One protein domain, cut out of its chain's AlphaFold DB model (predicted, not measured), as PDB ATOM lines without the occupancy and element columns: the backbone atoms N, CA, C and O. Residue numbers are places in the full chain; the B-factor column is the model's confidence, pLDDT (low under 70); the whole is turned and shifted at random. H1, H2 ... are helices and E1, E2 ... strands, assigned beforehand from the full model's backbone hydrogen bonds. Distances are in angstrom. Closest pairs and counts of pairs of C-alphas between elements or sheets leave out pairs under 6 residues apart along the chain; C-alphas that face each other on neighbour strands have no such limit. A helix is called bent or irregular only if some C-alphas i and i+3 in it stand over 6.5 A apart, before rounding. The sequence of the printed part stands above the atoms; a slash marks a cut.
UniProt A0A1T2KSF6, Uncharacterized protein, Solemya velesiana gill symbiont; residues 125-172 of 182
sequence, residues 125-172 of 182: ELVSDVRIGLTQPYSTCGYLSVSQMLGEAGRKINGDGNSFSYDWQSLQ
ATOM      1  N   GLU A 125      53.435  34.413  18.491       81.31
ATOM      2  CA  GLU A 125      53.694  32.996  18.759       81.31
ATOM      3  C   GLU A 125      52.404  32.195  18.989       81.31
ATOM      4  O   GLU A 125      52.397  30.973  18.831       81.31
ATOM      5  N   LEU A 126      51.306  32.866  19.342       82.44
ATOM      6  CA  LEU A 126      49.996  32.271  19.622       82.44
ATOM      7  C   LEU A 126      49.019  32.374  18.438       82.44
ATOM      8  O   LEU A 126      47.856  32.007  18.579       82.44
ATOM      9  N   VAL A 127      49.469  32.857  17.275       87.81
ATOM     10  CA  VAL A 127      48.630  32.965  16.071       87.81
ATOM     11  C   VAL A 127      48.380  31.579  15.458       87.81
ATOM     12  O   VAL A 127      49.151  31.095  14.628       87.81
ATOM     13  N   SER A 128      47.277  30.952  15.859       90.81
ATOM     14  CA  SER A 128      46.727  29.719  15.280       90.81
ATOM     15  C   SER A 128      45.198  29.761  15.280       90.81
ATOM     16  O   SER A 128      44.608  30.360  16.177       90.81
ATOM     17  N   ASP A 129      44.564  29.104  14.307       92.12
ATOM     18  CA  ASP A 129      43.102  29.068  14.135       92.12
ATOM     19  C   ASP A 129      42.431  30.460  14.025       92.12
ATOM     20  O   ASP A 129      41.271  30.640  14.407       92.12
ATOM     21  N   VAL A 130      43.137  31.467  13.488       91.25
ATOM     22  CA  VAL A 130      42.604  32.835  13.336       91.25
ATOM     23  C   VAL A 130      42.343  33.245  11.886       91.25
ATOM     24  O   VAL A 130      42.922  32.726  10.930       91.25
ATOM     25  N   ARG A 131      41.469  34.243  11.719       91.25
ATOM     26  CA  ARG A 131      41.233  34.929  10.443       91.25
ATOM     27  C   ARG A 131      42.001  36.247  10.426       91.25
ATOM     28  O   ARG A 131      41.771  37.100  11.279       91.25
ATOM     29  N   ILE A 132      42.885  36.415   9.450       91.69
ATOM     30  CA  ILE A 132      43.765  37.578   9.317       91.69
ATOM     31  C   ILE A 132      43.235  38.494   8.212       91.69
ATOM     32  O   ILE A 132      43.019  38.063   7.077       91.69
ATOM     33  N   GLY A 133      43.044  39.772   8.537       93.06
ATOM     34  CA  GLY A 133      42.750  40.801   7.547       93.06
ATOM     35  C   GLY A 133      44.017  41.380   6.952       93.06
ATOM     36  O   GLY A 133      44.855  41.911   7.673       93.06
ATOM     37  N   LEU A 134      44.150  41.271   5.635       91.62
ATOM     38  CA  LEU A 134      45.241  41.849   4.865       91.62
ATOM     39  C   LEU A 134      44.691  42.918   3.925       91.62
ATOM     40  O   LEU A 134      43.508  42.944   3.619       91.62
ATOM     41  N   THR A 135      45.566  43.804   3.461       89.31
ATOM     42  CA  THR A 135      45.170  44.914   2.583       89.31
ATOM     43  C   THR A 135      44.982  44.449   1.143       89.31
ATOM     44  O   THR A 135      43.880  44.498   0.623       89.31
ATOM     45  N   GLN A 136      46.048  43.974   0.493       91.38
ATOM     46  CA  GLN A 136      46.006  43.443  -0.878       91.38
ATOM     47  C   GLN A 136      47.277  42.631  -1.209       91.38
ATOM     48  O   GLN A 136      48.284  42.787  -0.505       91.38
ATOM     49  N   PRO A 137      47.274  41.776  -2.258       92.19
ATOM     50  CA  PRO A 137      48.369  40.839  -2.543       92.19
ATOM     51  C   PRO A 137      49.759  41.470  -2.666       92.19
ATOM     52  O   PRO A 137      50.733  40.927  -2.154       92.19
ATOM     53  N   TYR A 138      49.867  42.632  -3.315       95.19
ATOM     54  CA  TYR A 138      51.149  43.321  -3.517       95.19
ATOM     55  C   TYR A 138      51.447  44.357  -2.434       95.19
ATOM     56  O   TYR A 138      52.256  45.254  -2.642       95.19
ATOM     57  N   SER A 139      50.812  44.262  -1.269       94.81
ATOM     58  CA  SER A 139      51.087  45.172  -0.163       94.81
ATOM     59  C   SER A 139      52.350  44.788   0.599       94.81
ATOM     60  O   SER A 139      52.471  43.657   1.076       94.81
ATOM     61  N   THR A 140      53.251  45.761   0.782       96.12
ATOM     62  CA  THR A 140      54.424  45.613   1.653       96.12
ATOM     63  C   THR A 140      53.984  45.286   3.079       96.12
ATOM     64  O   THR A 140      54.338  44.232   3.582       96.12
ATOM     65  N   CYS A 141      53.166  46.136   3.719       94.69
ATOM     66  CA  CYS A 141      52.738  45.899   5.105       94.69
ATOM     67  C   CYS A 141      51.620  44.879   5.263       94.69
ATOM     68  O   CYS A 141      51.450  44.364   6.359       94.69
ATOM     69  N   GLY A 142      50.845  44.621   4.210       94.44
ATOM     70  CA  GLY A 142      49.830  43.580   4.221       94.44
ATOM     71  C   GLY A 142      50.480  42.213   4.073       94.44
ATOM     72  O   GLY A 142      51.017  41.657   5.022       94.44
ATOM     73  N   TYR A 143      50.425  41.660   2.867       94.00
ATOM     74  CA  TYR A 143      50.826  40.278   2.643       94.00
ATOM     75  C   TYR A 143      52.292  39.996   2.995       94.00
ATOM     76  O   TYR A 143      52.561  39.040   3.723       94.00
ATOM     77  N   LEU A 144      53.235  40.815   2.519       96.38
ATOM     78  CA  LEU A 144      54.663  40.517   2.658       96.38
ATOM     79  C   LEU A 144      55.135  40.580   4.114       96.38
ATOM     80  O   LEU A 144      55.620  39.577   4.637       96.38
ATOM     81  N   SER A 145      54.977  41.728   4.776       96.38
ATOM     82  CA  SER A 145      55.474  41.910   6.141       96.38
ATOM     83  C   SER A 145      54.751  41.013   7.137       96.38
ATOM     84  O   SER A 145      55.409  40.450   8.004       96.38
ATOM     85  N   VAL A 146      53.432  40.808   7.009       95.19
ATOM     86  CA  VAL A 146      52.715  39.894   7.916       95.19
ATOM     87  C   VAL A 146      53.167  38.449   7.704       95.19
ATOM     88  O   VAL A 146      53.360  37.725   8.679       95.19
ATOM     89  N   SER A 147      53.404  38.029   6.455       94.19
ATOM     90  CA  SER A 147      53.929  36.681   6.185       94.19
ATOM     91  C   SER A 147      55.306  36.488   6.813       94.19
ATOM     92  O   SER A 147      55.574  35.428   7.375       94.19
ATOM     93  N   GLN A 148      56.156  37.515   6.758       95.25
ATOM     94  CA  GLN A 148      57.466  37.491   7.397       95.25
ATOM     95  C   GLN A 148      57.358  37.449   8.930       95.25
ATOM     96  O   GLN A 148      57.952  36.565   9.537       95.25
ATOM     97  N   MET A 149      56.570  38.337   9.550       94.44
ATOM     98  CA  MET A 149      56.397  38.396  11.011       94.44
ATOM     99  C   MET A 149      55.896  37.069  11.588       94.44
ATOM    100  O   MET A 149      56.417  36.588  12.591       94.44
ATOM    101  N   LEU A 150      54.897  36.450  10.948       94.19
ATOM    102  CA  LEU A 150      54.415  35.139  11.378       94.19
ATOM    103  C   LEU A 150      55.464  34.053  11.140       94.19
ATOM    104  O   LEU A 150      55.671  33.217  12.014       94.19
ATOM    105  N   GLY A 151      56.159  34.088  10.001       94.69
ATOM    106  CA  GLY A 151      57.223  33.136   9.689       94.69
ATOM    107  C   GLY A 151      58.365  33.158  10.708       94.69
ATOM    108  O   GLY A 151      58.830  32.097  11.122       94.69
ATOM    109  N   GLU A 152      58.772  34.344  11.166       93.94
ATOM    110  CA  GLU A 152      59.767  34.532  12.233       93.94
ATOM    111  C   GLU A 152      59.301  33.933  13.572       93.94
ATOM    112  O   GLU A 152      60.114  33.392  14.321       93.94
ATOM    113  N   ALA A 153      57.990  33.934  13.832       92.06
ATOM    114  CA  ALA A 153      57.364  33.272  14.979       92.06
ATOM    115  C   ALA A 153      57.047  31.776  14.743       92.06
ATOM    116  O   ALA A 153      56.409  31.134  15.580       92.06
ATOM    117  N   GLY A 154      57.458  31.200  13.606       94.00
ATOM    118  CA  GLY A 154      57.177  29.805  13.252       94.00
ATOM    119  C   GLY A 154      55.714  29.527  12.884       94.00
ATOM    120  O   GLY A 154      55.274  28.380  12.962       94.00
ATOM    121  N   ARG A 155      54.962  30.561  12.496       94.75
ATOM    122  CA  ARG A 155      53.545  30.514  12.110       94.75
ATOM    123  C   ARG A 155      53.346  30.800  10.625       94.75
ATOM    124  O   ARG A 155      54.166  31.437   9.967       94.75
ATOM    125  N   LYS A 156      52.218  30.346  10.084       92.88
ATOM    126  CA  LYS A 156      51.822  30.563   8.688       92.88
ATOM    127  C   LYS A 156      50.573  31.427   8.604       92.88
ATOM    128  O   LYS A 156      49.607  31.214   9.327       92.88
ATOM    129  N   ILE A 157      50.565  32.348   7.638       92.38
ATOM    130  CA  ILE A 157      49.379  33.154   7.295       92.38
ATOM    131  C   ILE A 157      48.235  32.272   6.751       92.38
ATOM    132  O   ILE A 157      47.062  32.575   6.936       92.38
ATOM    133  N   ASN A 158      48.597  31.179   6.071       92.25
ATOM    134  CA  ASN A 158      47.696  30.182   5.503       92.25
ATOM    135  C   ASN A 158      48.224  28.789   5.864       92.25
ATOM    136  O   ASN A 158      49.051  28.209   5.157       92.25
ATOM    137  N   GLY A 159      47.832  28.325   7.044       90.44
ATOM    138  CA  GLY A 159      48.393  27.175   7.749       90.44
ATOM    139  C   GLY A 159      48.184  27.338   9.255       90.44
ATOM    140  O   GLY A 159      47.754  28.395   9.690       90.44
ATOM    141  N   ASP A 160      48.448  26.306  10.057       91.50
ATOM    142  CA  ASP A 160      48.217  26.348  11.517       91.50
ATOM    143  C   ASP A 160      46.757  26.680  11.899       91.50
ATOM    144  O   ASP A 160      46.494  27.335  12.903       91.50
ATOM    145  N   GLY A 161      45.806  26.289  11.042       91.94
ATOM    146  CA  GLY A 161      44.390  26.664  11.160       91.94
ATOM    147  C   GLY A 161      44.071  28.102  10.731       91.94
ATOM    148  O   GLY A 161      42.901  28.470  10.633       91.94
ATOM    149  N   ASN A 162      45.088  28.912  10.427       93.62
ATOM    150  CA  ASN A 162      44.914  30.295  10.009       93.62
ATOM    151  C   ASN A 162      44.393  30.397   8.576       93.62
ATOM    152  O   ASN A 162      44.720  29.592   7.700       93.62
ATOM    153  N   SER A 163      43.639  31.463   8.336       92.94
ATOM    154  CA  SER A 163      43.223  31.903   7.007       92.94
ATOM    155  C   SER A 163      43.379  33.415   6.889       92.94
ATOM    156  O   SER A 163      43.411  34.125   7.894       92.94
ATOM    157  N   PHE A 164      43.447  33.930   5.662       92.44
ATOM    158  CA  PHE A 164      43.513  35.367   5.417       92.44
ATOM    159  C   PHE A 164      42.514  35.795   4.346       92.44
ATOM    160  O   PHE A 164      42.116  35.000   3.495       92.44
ATOM    161  N   SER A 165      42.132  37.068   4.384       91.88
ATOM    162  CA  SER A 165      41.354  37.715   3.331       91.88
ATOM    163  C   SER A 165      41.899  39.108   3.050       91.88
ATOM    164  O   SER A 165      42.352  39.788   3.970       91.88
ATOM    165  N   TYR A 166      41.833  39.523   1.787       88.38
ATOM    166  CA  TYR A 166      42.063  40.911   1.376       88.38
ATOM    167  C   TYR A 166      40.789  41.758   1.444       88.38
ATOM    168  O   TYR A 166      40.843  42.980   1.417       88.38
ATOM    169  N   ASP A 167      39.632  41.102   1.534       78.19
ATOM    170  CA  ASP A 167      38.353  41.774   1.674       78.19
ATOM    171  C   ASP A 167      38.002  41.898   3.157       78.19
ATOM    172  O   ASP A 167      37.585  40.932   3.806       78.19
ATOM    173  N   TRP A 168      38.139  43.107   3.692       62.16
ATOM    174  CA  TRP A 168      37.746  43.412   5.063       62.16
ATOM    175  C   TRP A 168      36.265  43.100   5.340       62.16
ATOM    176  O   TRP A 168      35.929  42.654   6.437       62.16
ATOM    177  N   GLN A 169      35.377  43.256   4.352       57.06
ATOM    178  CA  GLN A 169      33.942  42.992   4.508       57.06
ATOM    179  C   GLN A 169      33.677  41.496   4.711       57.06
ATOM    180  O   GLN A 169      32.903  41.116   5.592       57.06
ATOM    181  N   SER A 170      34.398  40.628   3.993       53.84
ATOM    182  CA  SER A 170      34.321  39.171   4.175       53.84
ATOM    183  C   SER A 170      34.709  38.693   5.586       53.84
ATOM    184  O   SER A 170      34.313  37.597   6.004       53.84
ATOM    185  N   LEU A 171      35.465  39.489   6.352       52.28
ATOM    186  CA  LEU A 171      35.885  39.159   7.720       52.28
ATOM    187  C   LEU A 171      34.814  39.494   8.767       52.28
ATOM    188  O   LEU A 171      34.833  38.913   9.849       52.28
ATOM    189  N   GLN A 172      33.838  40.345   8.431       54.47
ATOM    190  CA  GLN A 172      32.761  40.778   9.334       54.47
ATOM    191  C   GLN A 172      31.555  39.819   9.391       54.47
ATOM    192  O   GLN A 172      30.534  40.139  10.000       54.47
TER     193      GLN A 172
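This is residues 125 to 172 of the 182 residues of an uncharacterized protein of Solemya velesiana gill symbiont (UniProt A0A1T2KSF6). A short ribbon of two parallel strands, E1 and E2, makes one side of a small flat frame, and the helix H1 makes the opposite side, with the links 134 to 139 and 153 to 162 joining the two sides. The small helix H2 sits beyond the ribbon, on its side away from H1. The printed part has 48 residues with two named helices and two named strands, in the order E1, H1, E2, H2; under half of the residues, 23 of 48, are in named elements. The class is mixed, helices and strands, and the sheet has the order E1, E2, parallel. The whole is compact, with a radius of gyration of the C-alphas of 10.2 A, and only just flat, with spans of 27 by 22 by 12 A.

After residues 125 to 130, E1 runs from Arg 131 to Gly 133, with C-alpha 131 at (41.233, 34.929, 10.443). H1 covers residues 140 to 152 and is 16.2 A long from its first C-alpha, at (54.424, 45.613, 1.653), to its last. It is irregular, but only just: C-alphas 140 and 143 are 6.51 A apart. E2 covers residues 163 to 165, and H2 covers residues 168 to 171, ending with C-alpha 171 at (35.885, 39.159, 7.720).

E1 and E2 are parallel neighbours, with 29 degrees between their directions. C-alphas 132 and 164 face each other at 4.5 A. N 132 and O 163, 2.8 A apart, and N 165 and O 132, 3.0 A apart, are within hydrogen-bond range. E1, H1 and E2 form a strand-helix-strand unit, two parallel neighbour strands with a helix between them along the chain, and its crossover is right-handed. The closest C-alphas of E1 and H2 are those of Gly 133 and Trp 168, 6.2 A apart. The closest C-alphas of E2 and H2 are those of Ser 165 and Leu 171, 7.2 A apart. H1 and H2 are apart. In H1, 7 of 9 O i to N i+4 pairs are within hydrogen-bond range; H2 is too short for such a pair, and its one O i to N i+3 pair is within range.

The two C-alphas farthest apart are those of Glu 152 and Gln 169, at 28.3 A. The printed part has no cut. The link from E2 to H2 is tight, with 2 residues; those from E1 to H1 and from H1 to E2 are short, with 6 and 10 residues. The mean pLDDT of the printed part is 88.3, and the model's confidence is under 70 at residues 168 to 172, of which 168 to 171 belong to H2.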